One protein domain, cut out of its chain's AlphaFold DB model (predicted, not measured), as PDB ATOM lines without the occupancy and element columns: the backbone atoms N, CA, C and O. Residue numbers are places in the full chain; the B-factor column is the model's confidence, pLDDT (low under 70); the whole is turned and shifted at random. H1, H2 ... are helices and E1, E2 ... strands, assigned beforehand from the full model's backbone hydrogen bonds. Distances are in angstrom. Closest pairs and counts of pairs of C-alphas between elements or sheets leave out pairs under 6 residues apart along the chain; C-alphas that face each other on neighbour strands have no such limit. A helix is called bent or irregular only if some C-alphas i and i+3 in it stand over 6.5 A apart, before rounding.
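Overview. This is residues 8 to 188 and 196 to 207 of the 209 residues of an uncharacterized protein of Crocinitomicaceae bacterium (UniProt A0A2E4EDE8). Two small three-stranded sheets come together at their edge strands E3 and E6, with the long helix H7 over a face of one, E4 E5 E6, and the long arm H2b of the bent helix H2 over the other, E1 E2 E3. H1, H2a, H4 and H5 pack on H7, and the turn of residues 74 to 79 sticks out. The 193 printed residues hold seven named helices and six strands, in the order H1 H2 E1 E2 E3 H3 H4 H5 H6 H7 E4 E5 E6, both sheets antiparallel in chain order, class mixed. The whole is compact, with a radius of gyration of the C-alphas of 16.7 A and spans of 52 by 48 by 32 A.

Arrangement. Start at H1, residues 10 to 20, then H2, residues 25 to 56, assigned as one helix by its hydrogen bonds but bent: C-alphas 32 and 35 are 7.3 A apart. Its arms H2a, to residue 32, and H2b, from 35, stand at a steep tilt of 62 degrees; both are irregular, with 7.0 A between C-alphas 29 and 32 and 6.6 A between 44 and 47. H1 and H2a form a helical hairpin, closest at the C-alphas of Ala 18 and Ala 31, 5.2 A. E1, residues 61 to 63, E2, 67 to 73, and E3, 80 to 86, make a meander, each strand the antiparallel neighbour of the one before; N 61 and O 69, 2.9 A, and N 70 and O 83, 2.8 A, are within hydrogen-bond range. H2b is on this sheet in two layers, a helix on one face, over E2 at a height of 9.0 A. H3, residues 89 to 101, and H4, 108 to 118, form a helical hairpin, C-alphas His 98 and Met 110 closest at 5.3 A. H5, residues 124 to 137, touches H6, 144 to 147, with its residues 131 to 136 alone, C-alphas Ser 132 and Ile 147 closest at 4.3 A. The hub H7, residues 149 to 169, touches H1, H2a, H4 and H5, for instance H4 with residues 157 to 164 alone, C-alphas Cys 111 and Asp 161 closest at 5.7 A. In E4, residues 173 to 176, E5, 180 to 185, and E6, 201 to 206, find N 174 and O 182, 2.9 A, and N 183 and O 203, 3.1 A, within range. H7 is on this sheet, again two layers, over E5 at a height of 10.1 A. The closest C-alphas of E3 and E6, Ala 84 and Thr 205, are 5.9 A apart. Each O i to N i+4 pair is within range in H1, H3, H4, H5 and H7, but 2 of 4 in H2a and 15 of 18 in H2b; H6 is too short for one.

Along the chain. Find C-alpha 10, where H1 begins, at (153.987, 115.496, 122.209). H2b runs 30.3 A and H7 29.7 A, the latter from C-alpha 149 at (138.594, 98.383, 121.818). E2 spans 19.7 A, E3 19.9 A, and E6 ends at C-alpha 206, (160.817, 105.810, 113.610).

Size, cuts and confidence. The C-alphas farthest apart, Ala 25 and Ala 76, are 53.9 A apart. Residues 189 to 195 are not printed, C-alphas 188 and 196 being 15.0 A apart across the cut; of the links printed whole, none is long. Mean pLDDT of the printed part is 91.1; residues 87 to 89, 187 to 188 and 196 to 200 are under 70.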
ATOM      1  N   MET A   8     156.487 120.331 116.107       96.88
ATOM      2  CA  MET A   8     155.466 120.092 117.122       96.88
ATOM      3  C   MET A   8     155.888 118.889 117.965       96.88
ATOM      4  O   MET A   8     156.222 117.848 117.405       96.88
ATOM      5  N   LYS A   9     155.895 119.031 119.291       96.56
ATOM      6  CA  LYS A   9     156.220 117.942 120.232       96.56
ATOM      7  C   LYS A   9     154.950 117.354 120.850       96.56
ATOM      8  O   LYS A   9     153.872 117.921 120.685       96.56
ATOM      9  N   ASP A  10     155.085 116.270 121.611       95.94
ATOM     10  CA  ASP A  10     153.987 115.496 122.209       95.94
ATOM     11  C   ASP A  10     152.886 116.356 122.850       95.94
ATOM     12  O   ASP A  10     151.711 116.193 122.529       95.94
ATOM     13  N   LYS A  11     153.246 117.321 123.709       96.38
ATOM     14  CA  LYS A  11     152.274 118.188 124.401       96.38
ATOM     15  C   LYS A  11     151.454 119.049 123.435       96.38
ATOM     16  O   LYS A  11     150.232 119.144 123.566       96.38
ATOM     17  N   ASP A  12     152.126 119.675 122.474       97.38
ATOM     18  CA  ASP A  12     151.482 120.538 121.483       97.38
ATOM     19  C   ASP A  12     150.588 119.706 120.559       97.38
ATOM     20  O   ASP A  12     149.473 120.110 120.236       97.38
ATOM     21  N   PHE A  13     151.039 118.499 120.205       98.19
ATOM     22  CA  PHE A  13     150.259 117.557 119.415       98.19
ATOM     23  C   PHE A  13     149.005 117.076 120.154       98.19
ATOM     24  O   PHE A  13     147.914 117.117 119.592       98.19
ATOM     25  N   CYS A  14     149.119 116.689 121.429       97.88
ATOM     26  CA  CYS A  14     147.963 116.298 122.242       97.88
ATOM     27  C   CYS A  14     146.937 117.437 122.356       97.88
ATOM     28  O   CYS A  14     145.731 117.194 122.291       97.88
ATOM     29  N   THR A  15     147.411 118.682 122.463       97.94
ATOM     30  CA  THR A  15     146.550 119.875 122.466       97.94
ATOM     31  C   THR A  15     145.826 120.029 121.126       97.94
ATOM     32  O   THR A  15     144.605 120.160 121.107       97.94
ATOM     33  N   ALA A  16     146.542 119.903 120.004       97.94
ATOM     34  CA  ALA A  16     145.949 119.967 118.667       97.94
ATOM     35  C   ALA A  16     144.899 118.863 118.432       97.94
ATOM     36  O   ALA A  16     143.879 119.103 117.783       97.94
ATOM     37  N   VAL A  17     145.114 117.655 118.969       98.06
ATOM     38  CA  VAL A  17     144.109 116.581 118.933       98.06
ATOM     39  C   VAL A  17     142.859 116.997 119.714       98.06
ATOM     40  O   VAL A  17     141.752 116.899 119.189       98.06
ATOM     41  N   ALA A  18     143.010 117.497 120.942       97.50
ATOM     42  CA  ALA A  18     141.875 117.922 121.762       97.50
ATOM     43  C   ALA A  18     141.059 119.048 121.100       97.50
ATOM     44  O   ALA A  18     139.832 118.977 121.058       97.50
ATOM     45  N   GLU A  19     141.728 120.053 120.530       97.50
ATOM     46  CA  GLU A  19     141.080 121.184 119.852       97.50
ATOM     47  C   GLU A  19     140.258 120.735 118.639       97.50
ATOM     48  O   GLU A  19     139.093 121.114 118.497       97.50
ATOM     49  N   ARG A  20     140.829 119.871 117.792       96.06
ATOM     50  CA  ARG A  20     140.185 119.395 116.557       96.06
ATOM     51  C   ARG A  20     138.946 118.544 116.800       96.06
ATOM     52  O   ARG A  20     138.038 118.547 115.976       96.06
ATOM     53  N   PHE A  21     138.901 117.846 117.929       96.44
ATOM     54  CA  PHE A  21     137.794 116.965 118.296       96.44
ATOM     55  C   PHE A  21     136.892 117.540 119.400       96.44
ATOM     56  O   PHE A  21     136.013 116.839 119.901       96.44
ATOM     57  N   SER A  22     137.051 118.824 119.740       94.88
ATOM     58  CA  SER A  22     136.281 119.518 120.788       94.88
ATOM     59  C   SER A  22     134.763 119.549 120.550       94.88
ATOM     60  O   SER A  22     133.990 119.684 121.496       94.88
ATOM     61  N   GLY A  23     134.319 119.390 119.297       93.94
ATOM     62  CA  GLY A  23     132.901 119.301 118.930       93.94
ATOM     63  C   GLY A  23     132.261 117.918 119.127       93.94
ATOM     64  O   GLY A  23     131.038 117.808 119.066       93.94
ATOM     65  N   ASP A  24     133.047 116.863 119.366       96.00
ATOM     66  CA  ASP A  24     132.551 115.501 119.598       96.00
ATOM     67  C   ASP A  24     132.655 115.152 121.090       96.00
ATOM     68  O   ASP A  24     133.742 115.069 121.669       96.00
ATOM     69  N   ALA A  25     131.506 114.921 121.730       94.62
ATOM     70  CA  ALA A  25     131.427 114.649 123.164       94.62
ATOM     71  C   ALA A  25     132.125 113.345 123.590       94.62
ATOM     72  O   ALA A  25     132.569 113.226 124.733       94.62
ATOM     73  N   THR A  26     132.207 112.349 122.706       94.19
ATOM     74  CA  THR A  26     132.911 111.088 122.977       94.19
ATOM     75  C   THR A  26     134.411 111.282 122.813       94.19
ATOM     76  O   THR A  26     135.171 110.894 123.699       94.19
ATOM     77  N   ALA A  27     134.840 111.923 121.726       95.56
ATOM     78  CA  ALA A  27     136.249 112.195 121.469       95.56
ATOM     79  C   ALA A  27     136.848 113.130 122.531       95.56
ATOM     80  O   ALA A  27     137.936 112.867 123.034       95.56
ATOM     81  N   THR A  28     136.100 114.144 122.972       96.31
ATOM     82  CA  THR A  28     136.513 115.063 124.047       96.31
ATOM     83  C   THR A  28     136.815 114.323 125.353       96.31
ATOM     84  O   THR A  28     137.776 114.653 126.042       96.31
ATOM     85  N   LYS A  29     136.048 113.275 125.687       96.44
ATOM     86  CA  LYS A  29     136.307 112.439 126.876       96.44
ATOM     87  C   LYS A  29     137.570 111.592 126.748       96.44
ATOM     88  O   LYS A  29     138.156 111.240 127.765       96.44
ATOM     89  N   LEU A  30     137.965 111.235 125.525       97.69
ATOM     90  CA  LEU A  30     139.145 110.414 125.260       97.69
ATOM     91  C   LEU A  30     140.402 111.241 124.973       97.69
ATOM     92  O   LEU A  30     141.496 110.711 125.123       97.69
ATOM     93  N   ALA A  31     140.277 112.517 124.604       97.12
ATOM     94  CA  ALA A  31     141.409 113.388 124.290       97.12
ATOM     95  C   ALA A  31     142.510 113.424 125.376       97.12
ATOM     96  O   ALA A  31     143.684 113.396 125.004       97.12
ATOM     97  N   PRO A  32     142.200 113.393 126.691       97.19
ATOM     98  CA  PRO A  32     143.234 113.298 127.727       97.19
ATOM     99  C   PRO A  32     144.101 112.030 127.649       97.19
ATOM    100  O   PRO A  32     145.225 112.036 128.135       97.19
ATOM    101  N   LEU A  33     143.606 110.958 127.020       97.94
ATOM    102  CA  LEU A  33     144.279 109.657 126.920       97.94
ATOM    103  C   LEU A  33     145.180 109.531 125.684       97.94
ATOM    104  O   LEU A  33     145.725 108.459 125.431       97.94
ATOM    105  N   VAL A  34     145.326 110.593 124.884       98.00
ATOM    106  CA  VAL A  34     146.125 110.556 123.649       98.00
ATOM    107  C   VAL A  34     147.583 110.213 123.942       98.00
ATOM    108  O   VAL A  34     148.131 109.354 123.262       98.00
ATOM    109  N   ALA A  35     148.190 110.824 124.963       96.75
ATOM    110  CA  ALA A  35     149.580 110.548 125.330       96.75
ATOM    111  C   ALA A  35     149.784 109.072 125.713       96.75
ATOM    112  O   ALA A  35     150.619 108.396 125.118       96.75
ATOM    113  N   GLU A  36     148.948 108.539 126.610       96.94
ATOM    114  CA  GLU A  36     148.995 107.123 127.008       96.94
ATOM    115  C   GLU A  36     148.747 106.174 125.826       96.94
ATOM    116  O   GLU A  36     149.341 105.102 125.731       96.94
ATOM    117  N   PHE A  37     147.868 106.548 124.892       97.88
ATOM    118  CA  PHE A  37     147.629 105.763 123.685       97.88
ATOM    119  C   PHE A  37     148.838 105.754 122.737       97.88
ATOM    120  O   PHE A  37     149.133 104.710 122.148       97.88
ATOM    121  N   LEU A  38     149.533 106.883 122.577       97.25
ATOM    122  CA  LEU A  38     150.757 106.963 121.777       97.25
ATOM    123  C   LEU A  38     151.871 106.111 122.392       97.25
ATOM    124  O   LEU A  38     152.511 105.360 121.657       97.25
ATOM    125  N   GLU A  39     152.029 106.150 123.717       95.69
ATOM    126  CA  GLU A  39     152.939 105.269 124.456       95.69
ATOM    127  C   GLU A  39     152.573 103.793 124.235       95.69
ATOM    128  O   GLU A  39     153.420 102.984 123.859       95.69
ATOM    129  N   LEU A  40     151.290 103.436 124.361       96.19
ATOM    130  CA  LEU A  40     150.811 102.071 124.134       96.19
ATOM    131  C   LEU A  40     151.095 101.593 122.696       96.19
ATOM    132  O   LEU A  40     151.486 100.445 122.478       96.19
ATOM    133  N   LEU A  41     150.903 102.455 121.695       96.38
ATOM    134  CA  LEU A  41     151.172 102.129 120.293       96.38
ATOM    135  C   LEU A  41     152.679 102.038 119.997       96.38
ATOM    136  O   LEU A  41     153.106 101.178 119.224       96.38
ATOM    137  N   GLY A  42     153.473 102.916 120.599       94.75
ATOM    138  CA  GLY A  42     154.921 102.971 120.460       94.75
ATOM    139  C   GLY A  42     155.617 101.854 121.225       94.75
ATOM    140  O   GLY A  42     156.078 100.866 120.649       94.75
ATOM    141  N   THR A  43     155.619 101.975 122.544       93.00
ATOM    142  CA  THR A  43     156.375 101.143 123.480       93.00
ATOM    143  C   THR A  43     155.846  99.715 123.579       93.00
ATOM    144  O   THR A  43     156.637  98.780 123.680       93.00
ATOM    145  N   GLU A  44     154.528  99.490 123.508       93.56
ATOM    146  CA  GLU A  44     153.970  98.133 123.672       93.56
ATOM    147  C   GLU A  44     153.715  97.390 122.357       93.56
ATOM    148  O   GLU A  44     153.474  96.175 122.375       93.56
ATOM    149  N   HIS A  45     153.763  98.085 121.216       93.31
ATOM    150  CA  HIS A  45     153.527  97.474 119.910       93.31
ATOM    151  C   HIS A  45     154.659  97.691 118.911       93.31
ATOM    152  O   HIS A  45     155.206  96.702 118.415       93.31
ATOM    153  N   PHE A  46     155.006  98.940 118.601       94.38
ATOM    154  CA  PHE A  46     156.017  99.234 117.590       94.38
ATOM    155  C   PHE A  46     157.413  98.750 118.009       94.38
ATOM    156  O   PHE A  46     158.038  97.985 117.270       94.38
ATOM    157  N   THR A  47     157.869  99.120 119.207       94.12
ATOM    158  CA  THR A  47     159.200  98.762 119.722       94.12
ATOM    159  C   THR A  47     159.400  97.242 119.807       94.12
ATOM    160  O   THR A  47     160.341  96.751 119.183       94.12
ATOM    161  N   PRO A  48     158.499  96.441 120.418       93.88
ATOM    162  CA  PRO A  48     158.677  94.988 120.484       93.88
ATOM    163  C   PRO A  48     158.655  94.311 119.108       93.88
ATOM    164  O   PRO A  48     159.323  93.299 118.894       93.88
ATOM    165  N   MET A  49     157.889  94.858 118.156       93.38
ATOM    166  CA  MET A  49     157.867  94.367 116.776       93.38
ATOM    167  C   MET A  49     159.222  94.589 116.089       93.38
ATOM    168  O   MET A  49     159.717  93.689 115.407       93.38
ATOM    169  N   MET A  50     159.835  95.756 116.291       95.00
ATOM    170  CA  MET A  50     161.168  96.069 115.775       95.00
ATOM    171  C   MET A  50     162.260  95.235 116.455       95.00
ATOM    172  O   MET A  50     163.094  94.656 115.762       95.00
ATOM    173  N   GLU A  51     162.233  95.089 117.782       94.81
ATOM    174  CA  GLU A  51     163.192  94.260 118.529       94.81
ATOM    175  C   GLU A  51     163.189  92.803 118.053       94.81
ATOM    176  O   GLU A  51     164.250  92.217 117.818       94.81
ATOM    177  N   LEU A  52     162.001  92.217 117.872       94.88
ATOM    178  CA  LEU A  52     161.861  90.848 117.382       94.88
ATOM    179  C   LEU A  52     162.421  90.704 115.963       94.88
ATOM    180  O   LEU A  52     163.157  89.762 115.673       94.88
ATOM    181  N   SER A  53     162.111  91.665 115.096       94.88
ATOM    182  CA  SER A  53     162.623  91.721 113.731       94.88
ATOM    183  C   SER A  53     164.154  91.805 113.700       94.88
ATOM    184  O   SER A  53     164.791  91.021 112.992       94.88
ATOM    185  N   VAL A  54     164.760  92.667 114.526       93.94
ATOM    186  CA  VAL A  54     166.222  92.793 114.658       93.94
ATOM    187  C   VAL A  54     166.854  91.506 115.172       93.94
ATOM    188  O   VAL A  54     167.886  91.074 114.651       93.94
ATOM    189  N   LYS A  55     166.234  90.873 116.171       94.31
ATOM    190  CA  LYS A  55     166.692  89.601 116.736       94.31
ATOM    191  C   LYS A  55     166.667  88.471 115.704       94.31
ATOM    192  O   LYS A  55     167.601  87.674 115.668       94.31
ATOM    193  N   ASN A  56     165.632  88.421 114.868       95.50
ATOM    194  CA  ASN A  56     165.443  87.360 113.879       95.50
ATOM    195  C   ASN A  56     166.142  87.636 112.537       95.50
ATOM    196  O   ASN A  56     166.219  86.744 111.696       95.50
ATOM    197  N   GLY A  57     166.648  88.852 112.308       92.06
ATOM    198  CA  GLY A  57     167.211  89.232 111.011       92.06
ATOM    199  C   GLY A  57     166.156  89.466 109.924       92.06
ATOM    200  O   GLY A  57     166.471  89.394 108.738       92.06
ATOM    201  N   GLU A  58     164.907  89.735 110.305       92.44
ATOM    202  CA  GLU A  58     163.781  89.884 109.384       92.44
ATOM    203  C   GLU A  58     163.602  91.351 108.985       92.44
ATOM    204  O   GLU A  58     163.350  92.197 109.831       92.44
ATOM    205  N   SER A  59     163.692  91.680 107.698       89.19
ATOM    206  CA  SER A  59     163.432  93.033 107.186       89.19
ATOM    207  C   SER A  59     162.797  92.937 105.793       89.19
ATOM    208  O   SER A  59     163.238  92.104 104.998       89.19
ATOM    209  N   PRO A  60     161.794  93.769 105.444       90.31
ATOM    210  CA  PRO A  60     161.259  94.898 106.212       90.31
ATOM    211  C   PRO A  60     160.151  94.522 107.208       90.31
ATOM    212  O   PRO A  60     159.410  93.565 107.002       90.31
ATOM    213  N   VAL A  61     159.959  95.370 108.220       91.62
ATOM    214  CA  VAL A  61     158.792  95.351 109.116       91.62
ATOM    215  C   VAL A  61     157.679  96.211 108.529       91.62
ATOM    216  O   VAL A  61     157.918  97.341 108.103       91.62
ATOM    217  N   VAL A  62     156.446  95.706 108.502       90.94
ATOM    218  CA  VAL A  62     155.288  96.479 108.035       90.94
ATOM    219  C   VAL A  62     154.561  97.085 109.231       90.94
ATOM    220  O   VAL A  62     153.879  96.382 109.969       90.94
ATOM    221  N   PHE A  63     154.669  98.401 109.391       92.06
ATOM    222  CA  PHE A  63     153.972  99.163 110.419       92.06
ATOM    223  C   PHE A  63     152.660  99.746 109.878       92.06
ATOM    224  O   PHE A  63     152.644 100.449 108.860       92.06
ATOM    225  N   LEU A  64     151.553  99.417 110.554       91.88
ATOM    226  CA  LEU A  64     150.188  99.881 110.258       91.88
ATOM    227  C   LEU A  64     149.774  99.723 108.789       91.88
ATOM    228  O   LEU A  64     149.068 100.560 108.243       91.88
ATOM    229  N   ASN A  65     150.260  98.682 108.108       88.50
ATOM    230  CA  ASN A  65     150.060  98.439 106.670       88.50
ATOM    231  C   ASN A  65     150.503  99.587 105.732       88.50
ATOM    232  O   ASN A  65     150.406  99.447 104.512       88.50
ATOM    233  N   PHE A  66     151.036 100.694 106.254       90.50
ATOM    234  CA  PHE A  66     151.337 101.906 105.496       90.50
ATOM    235  C   PHE A  66     152.838 102.161 105.383       90.50
ATOM    236  O   PHE A  66     153.296 102.592 104.327       90.50
ATOM    237  N   TRP A  67     153.627 101.832 106.408       92.00
ATOM    238  CA  TRP A  67     155.075 102.040 106.407       92.00
ATOM    239  C   TRP A  67     155.831 100.709 106.385       92.00
ATOM    240  O   TRP A  67     155.540  99.796 107.147       92.00
ATOM    241  N   LYS A  68     156.815 100.593 105.493       92.25
ATOM    242  CA  LYS A  68     157.846  99.551 105.478       92.25
ATOM    243  C   LYS A  68     159.090 100.093 106.159       92.25
ATOM    244  O   LYS A  68     159.760 100.967 105.602       92.25
ATOM    245  N   ILE A  69     159.384  99.560 107.332       93.44
ATOM    246  CA  ILE A  69     160.557  99.892 108.123       93.44
ATOM    247  C   ILE A  69     161.674  98.929 107.741       93.44
ATOM    248  O   ILE A  69     161.553  97.717 107.906       93.44
ATOM    249  N   ASN A  70     162.746  99.475 107.186       93.19
ATOM    250  CA  ASN A  70     163.975  98.751 106.907       93.19
ATOM    251  C   ASN A  70     164.986  99.118 107.978       93.19
ATOM    252  O   ASN A  70     165.085 100.282 108.365       93.19
ATOM    253  N   TRP A  71     165.782  98.147 108.392       93.94
ATOM    254  CA  TRP A  71     166.895  98.401 109.285       93.94
ATOM    255  C   TRP A  71     168.143  97.673 108.799       93.94
ATOM    256  O   TRP A  71     168.076  96.668 108.088       93.94
ATOM    257  N   ARG A  72     169.305  98.216 109.152       91.44
ATOM    258  CA  ARG A  72     170.609  97.592 108.918       91.44
ATOM    259  C   ARG A  72     171.558  97.960 110.045       91.44
ATOM    260  O   ARG A  72     171.429  99.034 110.619       91.44
ATOM    261  N   LYS A  73     172.545  97.107 110.311       89.50
ATOM    262  CA  LYS A  73     173.655  97.443 111.208       89.50
ATOM    263  C   LYS A  73     174.804  98.018 110.386       89.50
ATOM    264  O   LYS A  73     175.265  97.369 109.443       89.50
ATOM    265  N   GLU A  74     175.248  99.223 110.722       88.12
ATOM    266  CA  GLU A  74     176.462  99.814 110.159       88.12
ATOM    267  C   GLU A  74     177.642  98.869 110.427       88.12
ATOM    268  O   GLU A  74     177.830  98.376 111.542       88.12
ATOM    269  N   LYS A  75     178.450  98.575 109.402       83.38
ATOM    270  CA  LYS A  75     179.558  97.616 109.549       83.38
ATOM    271  C   LYS A  75     180.632  98.114 110.519       83.38
ATOM    272  O   LYS A  75     181.212  97.297 111.227       83.38
ATOM    273  N   ALA A  76     180.885  99.424 110.523       84.50
ATOM    274  CA  ALA A  76     181.954 100.051 111.294       84.50
ATOM    275  C   ALA A  76     181.541 100.344 112.743       84.50
ATOM    276  O   ALA A  76     182.245  99.943 113.663       84.50
ATOM    277  N   THR A  77     180.393 100.995 112.949       86.19
ATOM    278  CA  THR A  77     179.951 101.442 114.283       86.19
ATOM    279  C   THR A  77     179.058 100.425 114.988       86.19
ATOM    280  O   THR A  77     178.829 100.538 116.186       86.19
ATOM    281  N   ARG A  78     178.554  99.412 114.260       83.38
ATOM    282  CA  ARG A  78     177.492  98.490 114.706       83.38
ATOM    283  C   ARG A  78     176.175  99.183 115.069       83.38
ATOM    284  O   ARG A  78     175.261  98.493 115.517       83.38
ATOM    285  N   GLU A  79     176.054 100.482 114.807       86.62
ATOM    286  CA  GLU A  79     174.833 101.248 115.028       86.62
ATOM    287  C   GLU A  79     173.709 100.736 114.138       86.62
ATOM    288  O   GLU A  79     173.915 100.321 112.986       86.62
ATOM    289  N   LEU A  80     172.504 100.752 114.692       88.00
ATOM    290  CA  LEU A  80     171.311 100.373 113.972       88.00
ATOM    291  C   LEU A  80     170.787 101.584 113.202       88.00
ATOM    292  O   LEU A  80     170.392 102.593 113.772       88.00
ATOM    293  N   ILE A  81     170.763 101.473 111.879       89.69
ATOM    294  CA  ILE A  81     170.179 102.486 111.007       89.69
ATOM    295  C   ILE A  81     168.782 102.020 110.636       89.69
ATOM    296  O   ILE A  81     168.639 101.001 109.953       89.69
ATOM    297  N   VAL A  82     167.771 102.790 111.029       91.69
ATOM    298  CA  VAL A  82     166.356 102.510 110.768       91.69
ATOM    299  C   VAL A  82     165.790 103.551 109.808       91.69
ATOM    300  O   VAL A  82     165.967 104.747 109.996       91.69
ATOM    301  N   ASN A  83     165.098 103.101 108.762       89.75
ATOM    302  CA  ASN A  83     164.453 103.969 107.779       89.75
ATOM    303  C   ASN A  83     163.056 103.457 107.441       89.75
ATOM    304  O   ASN A  83     162.889 102.270 107.151       89.75
ATOM    305  N   ALA A  84     162.064 104.345 107.368       90.88
ATOM    306  CA  ALA A  84     160.752 103.991 106.840       90.88
ATOM    307  C   ALA A  84     160.563 104.472 105.402       90.88
ATOM    308  O   ALA A  84     160.958 105.570 105.011       90.88
ATOM    309  N   THR A  85     159.865 103.653 104.629       85.06
ATOM    310  CA  THR A  85     159.348 103.987 103.297       85.06
ATOM    311  C   THR A  85     157.861 103.654 103.248       85.06
ATOM    312  O   THR A  85     157.398 102.832 104.035       85.06
ATOM    313  N   CYS A  86     157.077 104.234 102.338       79.88
ATOM    314  CA  CYS A  86     155.689 103.789 102.164       79.88
ATOM    315  C   CYS A  86     155.660 102.319 101.693       79.88
ATOM    316  O   CYS A  86     156.368 101.938 100.757       79.88
ATOM    317  N   SER A  87     154.827 101.494 102.329       59.41
ATOM    318  CA  SER A  87     154.783 100.037 102.179       59.41
ATOM    319  C   SER A  87     154.442  99.594 100.756       59.41
ATOM    320  O   SER A  87     154.969  98.607 100.239       59.41
ATOM    321  N   THR A  88     153.612 100.376 100.077       57.69
ATOM    322  CA  THR A  88     153.339 100.254  98.655       57.69
ATOM    323  C   THR A  88     153.574 101.613  98.016       57.69
ATOM    324  O   THR A  88     153.165 102.644  98.553       57.69
ATOM    325  N   LYS A  89     154.197 101.636  96.830       61.69
ATOM    326  CA  LYS A  89     154.236 102.860  96.010       61.69
ATOM    327  C   LYS A  89     152.820 103.413  95.783       61.69
ATOM    328  O   LYS A  89     152.676 104.606  95.559       61.69
ATOM    329  N   THR A  90     151.801 102.556  95.868       73.69
ATOM    330  CA  THR A  90     150.389 102.872  95.659       73.69
ATOM    331  C   THR A  90     149.753 103.620  96.827       73.69
ATOM    332  O   THR A  90     149.094 104.617  96.569       73.69
ATOM    333  N   ALA A  91     149.937 103.200  98.087       82.94
ATOM    334  CA  ALA A  91     149.209 103.805  99.207       82.94
ATOM    335  C   ALA A  91     149.653 105.242  99.499       82.94
ATOM    336  O   ALA A  91     148.831 106.152  99.552       82.94
ATOM    337  N   GLY A  92     150.969 105.464  99.584       84.69
ATOM    338  CA  GLY A  92     151.517 106.812  99.739       84.69
ATOM    339  C   GLY A  92     151.140 107.720  98.567       84.69
ATOM    340  O   GLY A  92     150.713 108.847  98.776       84.69
ATOM    341  N   ARG A  93     151.213 107.204  97.330       83.25
ATOM    342  CA  ARG A  93     150.833 107.961  96.129       83.25
ATOM    343  C   ARG A  93     149.350 108.324  96.111       83.25
ATOM    344  O   ARG A  93     149.035 109.465  95.815       83.25
ATOM    345  N   LYS A  94     148.455 107.387  96.428       88.44
ATOM    346  CA  LYS A  94     147.009 107.644  96.475       88.44
ATOM    347  C   LYS A  94     146.649 108.657  97.557       88.44
ATOM    348  O   LYS A  94     145.819 109.521  97.315       88.44
ATOM    349  N   LEU A  95     147.306 108.601  98.717       90.12
ATOM    350  CA  LEU A  95     147.129 109.607  99.766       90.12
ATOM    351  C   LEU A  95     147.503 111.006  99.251       90.12
ATOM    352  O   LEU A  95     146.746 111.958  99.424       90.12
ATOM    353  N   THR A  96     148.634 111.108  98.550       87.69
ATOM    354  CA  THR A  96     149.065 112.336  97.876       87.69
ATOM    355  C   THR A  96     148.081 112.775  96.779       87.69
ATOM    356  O   THR A  96     147.791 113.961  96.664       87.69
ATOM    357  N   GLU A  97     147.527 111.848  95.991       88.38
ATOM    358  CA  GLU A  97     146.499 112.142  94.980       88.38
ATOM    359  C   GLU A  97     145.224 112.708  95.628       88.38
ATOM    360  O   GLU A  97     144.724 113.727  95.161       88.38
ATOM    361  N   HIS A  98     144.757 112.139  96.745       91.56
ATOM    362  CA  HIS A  98     143.622 112.677  97.506       91.56
ATOM    363  C   HIS A  98     143.868 114.108  98.002       91.56
ATOM    364  O   HIS A  98     142.964 114.939  97.920       91.56
ATOM    365  N   PHE A  99     145.079 114.414  98.471       90.50
ATOM    366  CA  PHE A  99     145.449 115.770  98.889       90.50
ATOM    367  C   PHE A  99     145.415 116.768  97.721       90.50
ATOM    368  O   PHE A  99     144.841 117.851  97.839       90.50
ATOM    369  N   VAL A 100     145.977 116.391  96.566       88.06
ATOM    370  CA  VAL A 100     145.986 117.234  95.356       88.06
ATOM    371  C   VAL A 100     144.571 117.447  94.823       88.06
ATOM    372  O   VAL A 100     144.183 118.580  94.549       88.06
ATOM    373  N   SER A 101     143.774 116.381  94.716       88.12
ATOM    374  CA  SER A 101     142.373 116.464  94.289       88.12
ATOM    375  C   SER A 101     141.508 117.284  95.251       88.12
ATOM    376  O   SER A 101     140.529 117.882  94.821       88.12
ATOM    377  N   GLY A 102     141.887 117.352  96.531       87.50
ATOM    378  CA  GLY A 102     141.275 118.213  97.546       87.50
ATOM    379  C   GLY A 102     141.710 119.683  97.496       87.50
ATOM    380  O   GLY A 102     141.367 120.439  98.401       87.50
ATOM    381  N   GLY A 103     142.474 120.100  96.481       87.94
ATOM    382  CA  GLY A 103     142.966 121.474  96.361       87.94
ATOM    383  C   GLY A 103     144.126 121.788  97.307       87.94
ATOM    384  O   GLY A 103     144.209 122.904  97.816       87.94
ATOM    385  N   ASN A 104     145.009 120.813  97.549       88.62
ATOM    386  CA  ASN A 104     146.125 120.907  98.498       88.62
ATOM    387  C   ASN A 104     145.667 121.220  99.928       88.62
ATOM    388  O   ASN A 104     146.277 122.032 100.628       88.62
ATOM    389  N   LYS A 105     144.578 120.571 100.344       90.19
ATOM    390  CA  LYS A 105     144.073 120.583 101.716       90.19
ATOM    391  C   LYS A 105     143.714 119.175 102.154       90.19
ATOM    392  O   LYS A 105     143.266 118.359 101.343       90.19
ATOM    393  N   VAL A 106     143.879 118.892 103.440       93.75
ATOM    394  CA  VAL A 106     143.378 117.654 104.029       93.75
ATOM    395  C   VAL A 106     141.853 117.686 104.007       93.75
ATOM    396  O   VAL A 106     141.210 118.605 104.512       93.75
ATOM    397  N   THR A 107     141.269 116.668 103.380       95.12
ATOM    398  CA  THR A 107     139.818 116.498 103.250       95.12
ATOM    399  C   THR A 107     139.361 115.257 104.017       95.12
ATOM    400  O   THR A 107     140.162 114.337 104.204       95.12
ATOM    401  N   PRO A 108     138.070 115.153 104.387       95.44
ATOM    402  CA  PRO A 108     137.531 113.933 104.989       95.44
ATOM    403  C   PRO A 108     137.836 112.672 104.166       95.44
ATOM    404  O   PRO A 108     138.236 111.658 104.725       95.44
ATOM    405  N   ALA A 109     137.774 112.768 102.832       95.50
ATOM    406  CA  ALA A 109     138.104 111.666 101.930       95.50
ATOM    407  C   ALA A 109     139.575 111.217 102.031       95.50
ATOM    408  O   ALA A 109     139.864 110.027 101.920       95.50
ATOM    409  N   MET A 110     140.508 112.148 102.257       94.81
ATOM    410  CA  MET A 110     141.919 111.822 102.488       94.81
ATOM    411  C   MET A 110     142.113 111.100 103.829       94.81
ATOM    412  O   MET A 110     142.836 110.102 103.883       94.81
ATOM    413  N   CYS A 111     141.446 111.568 104.890       96.00
ATOM    414  CA  CYS A 111     141.469 110.923 106.205       96.00
ATOM    415  C   CYS A 111     140.857 109.515 106.152       96.00
ATOM    416  O   CYS A 111     141.464 108.552 106.617       96.00
ATOM    417  N   ASP A 112     139.703 109.367 105.497       95.31
ATOM    418  CA  ASP A 112     139.039 108.077 105.287       95.31
ATOM    419  C   ASP A 112     139.899 107.117 104.477       95.31
ATOM    420  O   ASP A 112     139.994 105.933 104.810       95.31
ATOM    421  N   TYR A 113     140.586 107.628 103.455       94.56
ATOM    422  CA  TYR A 113     141.536 106.839 102.694       94.56
ATOM    423  C   TYR A 113     142.682 106.332 103.576       94.56
ATOM    424  O   TYR A 113     142.921 105.121 103.605       94.56
ATOM    425  N   LEU A 114     143.363 107.210 104.325       93.94
ATOM    426  CA  LEU A 114     144.438 106.786 105.228       93.94
ATOM    427  C   LEU A 114     143.926 105.737 106.216       93.94
ATOM    428  O   LEU A 114     144.542 104.680 106.362       93.94
ATOM    429  N   TYR A 115     142.774 105.999 106.836       93.31
ATOM    430  CA  TYR A 115     142.159 105.104 107.803       93.31
ATOM    431  C   TYR A 115     141.774 103.751 107.194       93.31
ATOM    432  O   TYR A 115     141.960 102.726 107.837       93.31
ATOM    433  N   SER A 116     141.333 103.700 105.935       92.00
ATOM    434  CA  SER A 116     141.078 102.430 105.237       92.00
ATOM    435  C   SER A 116     142.343 101.578 105.053       92.00
ATOM    436  O   SER A 116     142.264 100.350 105.007       92.00
ATOM    437  N   VAL A 117     143.520 102.218 104.981       91.56
ATOM    438  CA  VAL A 117     144.813 101.533 104.863       91.56
ATOM    439  C   VAL A 117     145.324 101.097 106.235       91.56
ATOM    440  O   VAL A 117     145.611  99.916 106.436       91.56
ATOM    441  N   ILE A 118     145.425 102.022 107.195       90.94
ATOM    442  CA  ILE A 118     145.957 101.701 108.532       90.94
ATOM    443  C   ILE A 118     144.984 100.849 109.355       90.94
ATOM    444  O   ILE A 118     145.401  99.986 110.124       90.94
ATOM    445  N   GLY A 119     143.686 101.028 109.109       86.88
ATOM    446  CA  GLY A 119     142.564 100.307 109.696       86.88
ATOM    447  C   GLY A 119     142.162  99.037 108.943       86.88
ATOM    448  O   GLY A 119     141.034  98.572 109.103       86.88
ATOM    449  N   HIS A 120     143.045  98.474 108.109       87.44
ATOM    450  CA  HIS A 120     142.721  97.338 107.244       87.44
ATOM    451  C   HIS A 120     142.063  96.168 108.022       87.44
ATOM    452  O   HIS A 120     142.682  95.640 108.957       87.44
ATOM    453  N   PRO A 121     140.865  95.682 107.624       77.00
ATOM    454  CA  PRO A 121     140.072  94.724 108.408       77.00
ATOM    455  C   PRO A 121     140.786  93.415 108.773       77.00
ATOM    456  O   PRO A 121     140.488  92.813 109.799       77.00
ATOM    457  N   GLY A 122     141.745  92.964 107.960       80.81
ATOM    458  CA  GLY A 122     142.481  91.721 108.219       80.81
ATOM    459  C   GLY A 122     143.496  91.795 109.372       80.81
ATOM    460  O   GLY A 122     143.821  90.765 109.968       80.81
ATOM    461  N   SER A 123     144.009  92.988 109.693       84.75
ATOM    462  CA  SER A 123     145.078  93.183 110.689       84.75
ATOM    463  C   SER A 123     144.691  94.142 111.813       84.75
ATOM    464  O   SER A 123     145.109  93.938 112.953       84.75
ATOM    465  N   PHE A 124     143.839  95.129 111.545       92.62
ATOM    466  CA  PHE A 124     143.481  96.154 112.518       92.62
ATOM    467  C   PHE A 124     142.710  95.630 113.744       92.62
ATOM    468  O   PHE A 124     143.092  95.979 114.860       92.62
ATOM    469  N   PRO A 125     141.724  94.715 113.627       93.88
ATOM    470  CA  PRO A 125     141.086  94.129 114.808       93.88
ATOM    471  C   PRO A 125     142.075  93.383 115.715       93.88
ATOM    472  O   PRO A 125     141.980  93.469 116.938       93.88
ATOM    473  N   LYS A 126     143.070  92.702 115.122       93.62
ATOM    474  CA  LYS A 126     144.130  92.007 115.872       93.62
ATOM    475  C   LYS A 126     145.030  92.999 116.609       93.62
ATOM    476  O   LYS A 126     145.372  92.754 117.761       93.62
ATOM    477  N   LEU A 127     145.369  94.120 115.967       94.81
ATOM    478  CA  LEU A 127     146.102  95.224 116.592       94.81
ATOM    479  C   LEU A 127     145.332  95.781 117.795       94.81
ATOM    480  O   LEU A 127     145.863  95.794 118.900       94.81
ATOM    481  N   ILE A 128     144.063  96.158 117.613       96.69
ATOM    482  CA  ILE A 128     143.223  96.707 118.689       96.69
ATOM    483  C   ILE A 128     143.077  95.717 119.851       96.69
ATOM    484  O   ILE A 128     143.215  96.101 121.013       96.69
ATOM    485  N   GLN A 129     142.856  94.431 119.562       96.00
ATOM    486  CA  GLN A 129     142.774  93.392 120.591       96.00
ATOM    487  C   GLN A 129     144.093  93.241 121.363       96.00
ATOM    488  O   GLN A 129     144.082  93.062 122.582       96.00
ATOM    489  N   MET A 130     145.229  93.306 120.670       95.62
ATOM    490  CA  MET A 130     146.548  93.194 121.287       95.62
ATOM    491  C   MET A 130     146.865  94.415 122.161       95.62
ATOM    492  O   MET A 130     147.250  94.218 123.312       95.62
ATOM    493  N   LEU A 131     146.588  95.639 121.699       97.00
ATOM    494  CA  LEU A 131     146.742  96.864 122.498       97.00
ATOM    495  C   LEU A 131     145.844  96.843 123.745       97.00
ATOM    496  O   LEU A 131     146.325  97.048 124.856       97.00
ATOM    497  N   SER A 132     144.565  96.483 123.591       97.12
ATOM    498  CA  SER A 132     143.624  96.315 124.710       97.12
ATOM    499  C   SER A 132     144.135  95.296 125.740       97.12
ATOM    500  O   SER A 132     144.089  95.534 126.951       97.12
ATOM    501  N   LYS A 133     144.688  94.168 125.273       96.62
ATOM    502  CA  LYS A 133     145.293  93.153 126.144       96.62
ATOM    503  C   LYS A 133     146.522  93.696 126.878       96.62
ATOM    504  O   LYS A 133     146.667  93.404 128.064       96.62
ATOM    505  N   ARG A 134     147.384  94.470 126.210       95.94
ATOM    506  CA  ARG A 134     148.567  95.101 126.822       95.94
ATOM    507  C   ARG A 134     148.175  96.120 127.888       95.94
ATOM    508  O   ARG A 134     148.641  95.991 129.018       95.94
ATOM    509  N   ALA A 135     147.237  97.015 127.581       95.88
ATOM    510  CA  ALA A 135     146.686  97.965 128.547       95.88
ATOM    511  C   ALA A 135     146.108  97.242 129.777       95.88
ATOM    512  O   ALA A 135     146.390  97.607 130.914       95.88
ATOM    513  N   LYS A 136     145.381  96.132 129.573       95.19
ATOM    514  CA  LYS A 136     144.847  95.314 130.675       95.19
ATOM    515  C   LYS A 136     145.943  94.665 131.527       95.19
ATOM    516  O   LYS A 136     145.832  94.644 132.750       95.19
ATOM    517  N   GLN A 137     146.983  94.114 130.899       94.62
ATOM    518  CA  GLN A 137     148.119  93.499 131.601       94.62
ATOM    519  C   GLN A 137     148.885  94.516 132.453       94.62
ATOM    520  O   GLN A 137     149.369  94.166 133.524       94.62
ATOM    521  N   LYS A 138     148.948  95.767 131.995       92.62
ATOM    522  CA  LYS A 138     149.604  96.893 132.663       92.62
ATOM    523  C   LYS A 138     148.584  97.883 133.238       92.62
ATOM    524  O   LYS A 138     148.787  99.088 133.194       92.62
ATOM    525  N   SER A 139     147.485  97.377 133.801       86.00
ATOM    526  CA  SER A 139     146.361  98.203 134.285       86.00
ATOM    527  C   SER A 139     146.693  99.161 135.439       86.00
ATOM    528  O   SER A 139     145.878 100.019 135.761       86.00
ATOM    529  N   SER A 140     147.865  99.029 136.067       90.06
ATOM    530  CA  SER A 140     148.400 100.014 137.015       90.06
ATOM    531  C   SER A 140     149.025 101.239 136.338       90.06
ATOM    532  O   SER A 140     149.238 102.240 137.012       90.06
ATOM    533  N   PHE A 141     149.349 101.144 135.046       89.38
ATOM    534  CA  PHE A 141     150.025 102.178 134.258       89.38
ATOM    535  C   PHE A 141     149.106 102.847 133.230       89.38
ATOM    536  O   PHE A 141     149.349 103.994 132.886       89.38
ATOM    537  N   TYR A 142     148.060 102.154 132.766       94.12
ATOM    538  CA  TYR A 142     147.157 102.645 131.720       94.12
ATOM    539  C   TYR A 142     145.723 102.828 132.214       94.12
ATOM    540  O   TYR A 142     145.193 101.978 132.943       94.12
ATOM    541  N   ASP A 143     145.057 103.880 131.736       96.50
ATOM    542  CA  ASP A 143     143.644 104.126 132.015       96.50
ATOM    543  C   ASP A 143     142.751 102.969 131.527       96.50
ATOM    544  O   ASP A 143     142.939 102.367 130.462       96.50
ATOM    545  N   ARG A 144     141.701 102.658 132.299       95.62
ATOM    546  CA  ARG A 144     140.769 101.557 131.993       95.62
ATOM    547  C   ARG A 144     140.044 101.743 130.662       95.62
ATOM    548  O   ARG A 144     139.639 100.755 130.047       95.62
ATOM    549  N   ASN A 145     139.890 102.977 130.192       96.88
ATOM    550  CA  ASN A 145     139.304 103.277 128.894       96.88
ATOM    551  C   ASN A 145     140.173 102.795 127.726       96.88
ATOM    552  O   ASN A 145     139.614 102.560 126.657       96.88
ATOM    553  N   LEU A 146     141.476 102.566 127.919       96.56
ATOM    554  CA  LEU A 146     142.365 101.980 126.906       96.56
ATOM    555  C   LEU A 146     142.201 100.458 126.772       96.56
ATOM    556  O   LEU A 146     142.624  99.866 125.784       96.56
ATOM    557  N   ILE A 147     141.514  99.804 127.712       96.19
ATOM    558  CA  ILE A 147     141.142  98.385 127.586       96.19
ATOM    559  C   ILE A 147     139.974  98.226 126.598       96.19
ATOM    560  O   ILE A 147     139.754  97.153 126.035       96.19
ATOM    561  N   ILE A 148     139.210  99.288 126.347       97.00
ATOM    562  CA  ILE A 148     138.008  99.242 125.520       97.00
ATOM    563  C   ILE A 148     138.390  99.424 124.045       97.00
ATOM    564  O   ILE A 148     138.772 100.510 123.615       97.00
ATOM    565  N   GLY A 149     138.205  98.377 123.235       96.12
ATOM    566  CA  GLY A 149     138.594  98.383 121.818       96.12
ATOM    567  C   GLY A 149     138.004  99.541 121.002       96.12
ATOM    568  O   GLY A 149     138.735 100.180 120.255       96.12
ATOM    569  N   LYS A 150     136.723  99.886 121.201       96.81
ATOM    570  CA  LYS A 150     136.094 101.032 120.510       96.81
ATOM    571  C   LYS A 150     136.759 102.378 120.835       96.81
ATOM    572  O   LYS A 150     136.814 103.244 119.970       96.81
ATOM    573  N   ASN A 151     137.287 102.539 122.051       98.12
ATOM    574  CA  ASN A 151     137.978 103.761 122.453       98.12
ATOM    575  C   ASN A 151     139.349 103.828 121.776       98.12
ATOM    576  O   ASN A 151     139.697 104.866 121.227       98.12
ATOM    577  N   LEU A 152     140.083 102.708 121.730       97.56
ATOM    578  CA  LEU A 152     141.345 102.608 120.987       97.56
ATOM    579  C   LEU A 152     141.157 102.901 119.496       97.56
ATOM    580  O   LEU A 152     141.973 103.589 118.899       97.56
ATOM    581  N   THR A 153     140.073 102.406 118.895       96.88
ATOM    582  CA  THR A 153     139.709 102.701 117.503       96.88
ATOM    583  C   THR A 153     139.489 104.200 117.276       96.88
ATOM    584  O   THR A 153     140.015 104.750 116.309       96.88
ATOM    585  N   LEU A 154     138.761 104.872 118.174       97.19
ATOM    586  CA  LEU A 154     138.528 106.316 118.091       97.19
ATOM    587  C   LEU A 154     139.821 107.117 118.306       97.19
ATOM    588  O   LEU A 154     140.108 108.012 117.519       97.19
ATOM    589  N   LEU A 155     140.645 106.749 119.288       98.00
ATOM    590  CA  LEU A 155     141.959 107.360 119.522       98.00
ATOM    591  C   LEU A 155     142.886 107.211 118.308       98.00
ATOM    592  O   LEU A 155     143.546 108.174 117.920       98.00
ATOM    593  N   PHE A 156     142.865 106.048 117.647       96.94
ATOM    594  CA  PHE A 156     143.553 105.835 116.372       96.94
ATOM    595  C   PHE A 156     143.126 106.882 115.342       96.94
ATOM    596  O   PHE A 156     143.964 107.571 114.763       96.94
ATOM    597  N   ARG A 157     141.816 107.033 115.128       96.25
ATOM    598  CA  ARG A 157     141.290 108.010 114.173       96.25
ATOM    599  C   ARG A 157     141.699 109.436 114.549       96.25
ATOM    600  O   ARG A 157     142.212 110.158 113.702       96.25
ATOM    601  N   MET A 158     141.554 109.806 115.822       97.94
ATOM    602  CA  MET A 158     141.895 111.137 116.327       97.94
ATOM    603  C   MET A 158     143.363 111.505 116.082       97.94
ATOM    604  O   MET A 158     143.658 112.603 115.604       97.94
ATOM    605  N   VAL A 159     144.280 110.578 116.371       98.12
ATOM    606  CA  VAL A 159     145.722 110.778 116.187       98.12
ATOM    607  C   VAL A 159     146.077 110.903 114.709       98.12
ATOM    608  O   VAL A 159     146.730 111.871 114.323       98.12
ATOM    609  N   PHE A 160     145.656 109.957 113.866       97.38
ATOM    610  CA  PHE A 160     146.101 109.937 112.470       97.38
ATOM    611  C   PHE A 160     145.440 111.022 111.611       97.38
ATOM    612  O   PHE A 160     146.110 111.566 110.733       97.38
ATOM    613  N   ASP A 161     144.200 111.419 111.906       97.38
ATOM    614  CA  ASP A 161     143.578 112.587 111.269       97.38
ATOM    615  C   ASP A 161     144.327 113.869 111.644       97.38
ATOM    616  O   ASP A 161     144.658 114.685 110.783       97.38
ATOM    617  N   THR A 162     144.665 114.028 112.928       98.19
ATOM    618  CA  THR A 162     145.435 115.188 113.393       98.19
ATOM    619  C   THR A 162     146.826 115.218 112.766       98.19
ATOM    620  O   THR A 162     147.244 116.268 112.286       98.19
ATOM    621  N   LEU A 163     147.519 114.077 112.666       97.81
ATOM    622  CA  LEU A 163     148.808 113.992 111.973       97.81
ATOM    623  C   LEU A 163     148.717 114.458 110.517       97.81
ATOM    624  O   LEU A 163     149.613 115.165 110.059       97.81
ATOM    625  N   LEU A 164     147.654 114.099 109.789       96.38
ATOM    626  CA  LEU A 164     147.470 114.579 108.420       96.38
ATOM    627  C   LEU A 164     147.351 116.101 108.379       96.38
ATOM    628  O   LEU A 164     148.102 116.735 107.643       96.38
ATOM    629  N   HIS A 165     146.471 116.692 109.188       96.38
ATOM    630  CA  HIS A 165     146.292 118.147 109.217       96.38
ATOM    631  C   HIS A 165     147.572 118.889 109.620       96.38
ATOM    632  O   HIS A 165     147.974 119.838 108.948       96.38
ATOM    633  N   GLU A 166     148.257 118.442 110.674       96.44
ATOM    634  CA  GLU A 166     149.471 119.119 111.131       96.44
ATOM    635  C   GLU A 166     150.611 119.017 110.108       96.44
ATOM    636  O   GLU A 166     151.341 119.984 109.892       96.44
ATOM    637  N   THR A 167     150.752 117.881 109.423       94.69
ATOM    638  CA  THR A 167     151.857 117.687 108.471       94.69
ATOM    639  C   THR A 167     151.575 118.249 107.076       94.69
ATOM    640  O   THR A 167     152.485 118.811 106.462       94.69
ATOM    641  N   PHE A 168     150.350 118.128 106.557       91.56
ATOM    642  CA  PHE A 168     149.999 118.569 105.201       91.56
ATOM    643  C   PHE A 168     149.479 120.007 105.144       91.56
ATOM    644  O   PHE A 168     149.964 120.768 104.305       91.56
ATOM    645  N   ASP A 169     148.543 120.393 106.018       91.62
ATOM    646  CA  ASP A 169     147.966 121.746 105.993       91.62
ATOM    647  C   ASP A 169     148.897 122.749 106.683       91.62
ATOM    648  O   ASP A 169     149.210 123.803 106.123       91.62
ATOM    649  N   ASN A 170     149.395 122.398 107.874       91.56
ATOM    650  CA  ASN A 170     150.224 123.295 108.687       91.56
ATOM    651  C   ASN A 170     151.729 123.176 108.388       91.56
ATOM    652  O   ASN A 170     152.519 123.992 108.866       91.56
ATOM    653  N   GLY A 171     152.143 122.176 107.601       90.00
ATOM    654  CA  GLY A 171     153.546 121.960 107.229       90.00
ATOM    655  C   GLY A 171     154.470 121.648 108.412       90.00
ATOM    656  O   GLY A 171     155.684 121.851 108.307       90.00
ATOM    657  N   ALA A 172     153.915 121.195 109.539       94.31
ATOM    658  CA  ALA A 172     154.669 120.896 110.742       94.31
ATOM    659  C   ALA A 172     155.452 119.581 110.610       94.31
ATOM    660  O   ALA A 172     155.072 118.657 109.885       94.31
ATOM    661  N   VAL A 173     156.543 119.493 111.366       96.19
ATOM    662  CA  VAL A 173     157.221 118.234 111.682       96.19
ATOM    663  C   VAL A 173     156.730 117.807 113.057       96.19
ATOM    664  O   VAL A 173     157.027 118.475 114.046       96.19
ATOM    665  N   VAL A 174     155.962 116.726 113.131       97.81
ATOM    666  CA  VAL A 174     155.408 116.228 114.395       97.81
ATOM    667  C   VAL A 174     156.351 115.180 114.965       97.81
ATOM    668  O   VAL A 174     156.540 114.128 114.363       97.81
ATOM    669  N   HIS A 175     156.943 115.460 116.118       97.50
ATOM    670  CA  HIS A 175     157.795 114.539 116.854       97.50
ATOM    671  C   HIS A 175     157.015 113.949 118.030       97.50
ATOM    672  O   HIS A 175     156.618 114.691 118.928       97.50
ATOM    673  N   LEU A 176     156.800 112.634 118.001       96.94
ATOM    674  CA  LEU A 176     156.149 111.870 119.063       96.94
ATOM    675  C   LEU A 176     157.189 110.956 119.703       96.94
ATOM    676  O   LEU A 176     157.754 110.099 119.018       96.94
ATOM    677  N   SER A 177     157.444 111.146 120.994       93.44
ATOM    678  CA  SER A 177     158.608 110.578 121.678       93.44
ATOM    679  C   SER A 177     158.628 109.046 121.627       93.44
ATOM    680  O   SER A 177     159.668 108.462 121.337       93.44
ATOM    681  N   ASP A 178     157.477 108.389 121.782       93.12
ATOM    682  CA  ASP A 178     157.385 106.920 121.819       93.12
ATOM    683  C   ASP A 178     157.244 106.253 120.440       93.12
ATOM    684  O   ASP A 178     157.256 105.028 120.332       93.12
ATOM    685  N   LEU A 179     157.097 107.032 119.362       93.56
ATOM    686  CA  LEU A 179     156.845 106.501 118.015       93.56
ATOM    687  C   LEU A 179     157.893 106.932 116.998       93.56
ATOM    688  O   LEU A 179     158.433 106.110 116.257       93.56
ATOM    689  N   GLY A 180     158.147 108.233 116.904       94.94
ATOM    690  CA  GLY A 180     158.964 108.811 115.854       94.94
ATOM    691  C   GLY A 180     158.420 110.120 115.314       94.94
ATOM    692  O   GLY A 180     157.544 110.768 115.881       94.94
ATOM    693  N   THR A 181     158.994 110.521 114.191       96.25
ATOM    694  CA  THR A 181     158.737 111.811 113.563       96.25
ATOM    695  C   THR A 181     157.894 111.638 112.309       96.25
ATOM    696  O   THR A 181     158.192 110.787 111.475       96.25
ATOM    697  N   PHE A 182     156.866 112.463 112.155       95.88
ATOM    698  CA  PHE A 182     155.997 112.510 110.989       95.88
ATOM    699  C   PHE A 182     156.133 113.855 110.290       95.88
ATOM    700  O   PHE A 182     156.128 114.908 110.930       95.88
ATOM    701  N   GLU A 183     156.220 113.838 108.966       93.25
ATOM    702  CA  GLU A 183     156.215 115.059 108.169       93.25
ATOM    703  C   GLU A 183     155.677 114.815 106.759       93.25
ATOM    704  O   GLU A 183     155.707 113.699 106.234       93.25
ATOM    705  N   ASN A 184     155.239 115.889 106.110       89.44
ATOM    706  CA  ASN A 184     155.048 115.893 104.671       89.44
ATOM    707  C   ASN A 184     156.398 116.188 103.996       89.44
ATOM    708  O   ASN A 184     156.949 117.290 104.130       89.44
ATOM    709  N   SER A 185     156.965 115.190 103.317       82.81
ATOM    710  CA  SER A 185     158.291 115.274 102.698       82.81
ATOM    711  C   SER A 185     158.205 115.333 101.175       82.81
ATOM    712  O   SER A 185     157.270 114.822 100.560       82.81
ATOM    713  N   TYR A 186     159.199 115.944 100.537       72.25
ATOM    714  CA  TYR A 186     159.255 116.110  99.086       72.25
ATOM    715  C   TYR A 186     160.465 115.358  98.539       72.25
ATOM    716  O   TYR A 186     161.572 115.477  99.062       72.25
ATOM    717  N   LYS A 187     160.291 114.604  97.446       60.75
ATOM    718  CA  LYS A 187     161.447 114.010  96.759       60.75
ATOM    719  C   LYS A 187     162.305 115.119  96.153       60.75
ATOM    720  O   LYS A 187     161.917 115.738  95.163       60.75
ATOM    721  N   ILE A 188     163.488 115.324  96.724       46.09
ATOM    722  CA  ILE A 188     164.527 116.194  96.171       46.09
ATOM    723  C   ILE A 188     164.902 115.645  94.783       46.09
ATOM    724  O   ILE A 188     165.334 114.501  94.664       46.09
ATOM    725  N   ASP A 196     153.137 125.790  92.281       51.50
ATOM    726  CA  ASP A 196     153.291 125.898  93.731       51.50
ATOM    727  C   ASP A 196     153.133 124.549  94.453       51.50
ATOM    728  O   ASP A 196     152.085 123.912  94.389       51.50
ATOM    729  N   ARG A 197     154.189 124.158  95.179       51.88
ATOM    730  CA  ARG A 197     154.321 122.965  96.043       51.88
ATOM    731  C   ARG A 197     154.128 121.617  95.312       51.88
ATOM    732  O   ARG A 197     153.000 121.155  95.149       51.88
ATOM    733  N   PRO A 198     155.214 120.902  94.937       55.72
ATOM    734  CA  PRO A 198     155.084 119.524  94.463       55.72
ATOM    735  C   PRO A 198     154.402 118.690  95.550       55.72
ATOM    736  O   PRO A 198     154.691 118.897  96.721       55.72
ATOM    737  N   PRO A 199     153.516 117.746  95.219       61.56
ATOM    738  CA  PRO A 199     152.716 117.105  96.243       61.56
ATOM    739  C   PRO A 199     153.608 116.135  97.029       61.56
ATOM    740  O   PRO A 199     154.214 115.213  96.472       61.56
ATOM    741  N   GLY A 200     153.791 116.441  98.312       68.88
ATOM    742  CA  GLY A 200     154.651 115.679  99.205       68.88
ATOM    743  C   GLY A 200     154.022 114.343  99.609       68.88
ATOM    744  O   GLY A 200     152.895 114.009  99.229       68.88
ATOM    745  N   TYR A 201     154.781 113.535 100.335       83.88
ATOM    746  CA  TYR A 201     154.350 112.233 100.819       83.88
ATOM    747  C   TYR A 201     154.492 112.154 102.338       83.88
ATOM    748  O   TYR A 201     155.392 112.754 102.927       83.88
ATOM    749  N   PHE A 202     153.594 111.391 102.961       90.94
ATOM    750  CA  PHE A 202     153.524 111.247 104.411       90.94
ATOM    751  C   PHE A 202     154.668 110.356 104.923       90.94
ATOM    752  O   PHE A 202     154.590 109.121 104.888       90.94
ATOM    753  N   GLN A 203     155.767 110.991 105.326       91.12
ATOM    754  CA  GLN A 203     156.981 110.342 105.811       91.12
ATOM    755  C   GLN A 203     156.859 110.059 107.309       91.12
ATOM    756  O   GLN A 203     156.355 110.879 108.072       91.12
ATOM    757  N   PHE A 204     157.374 108.900 107.713       94.06
ATOM    758  CA  PHE A 204     157.572 108.516 109.106       94.06
ATOM    759  C   PHE A 204     159.055 108.207 109.317       94.06
ATOM    760  O   PHE A 204     159.658 107.510 108.507       94.06
ATOM    761  N   THR A 205     159.654 108.713 110.380       93.50
ATOM    762  CA  THR A 205     161.019 108.383 110.790       93.50
ATOM    763  C   THR A 205     160.921 107.788 112.185       93.50
ATOM    764  O   THR A 205     160.670 108.543 113.126       93.50
ATOM    765  N   PRO A 206     161.041 106.459 112.329       93.25
ATOM    766  CA  PRO A 206     160.817 105.810 113.610       93.25
ATOM    767  C   PRO A 206     161.816 106.264 114.666       93.25
ATOM    768  O   PRO A 206     163.001 106.409 114.362       93.25
ATOM    769  N   ASN A 207     161.347 106.423 115.901       90.06
ATOM    770  CA  ASN A 207     162.228 106.507 117.054       90.06
ATOM    771  C   ASN A 207     162.470 105.081 117.562       90.06
ATOM    772  O   ASN A 207     161.646 104.531 118.287       90.06
TER     773      ASN A 207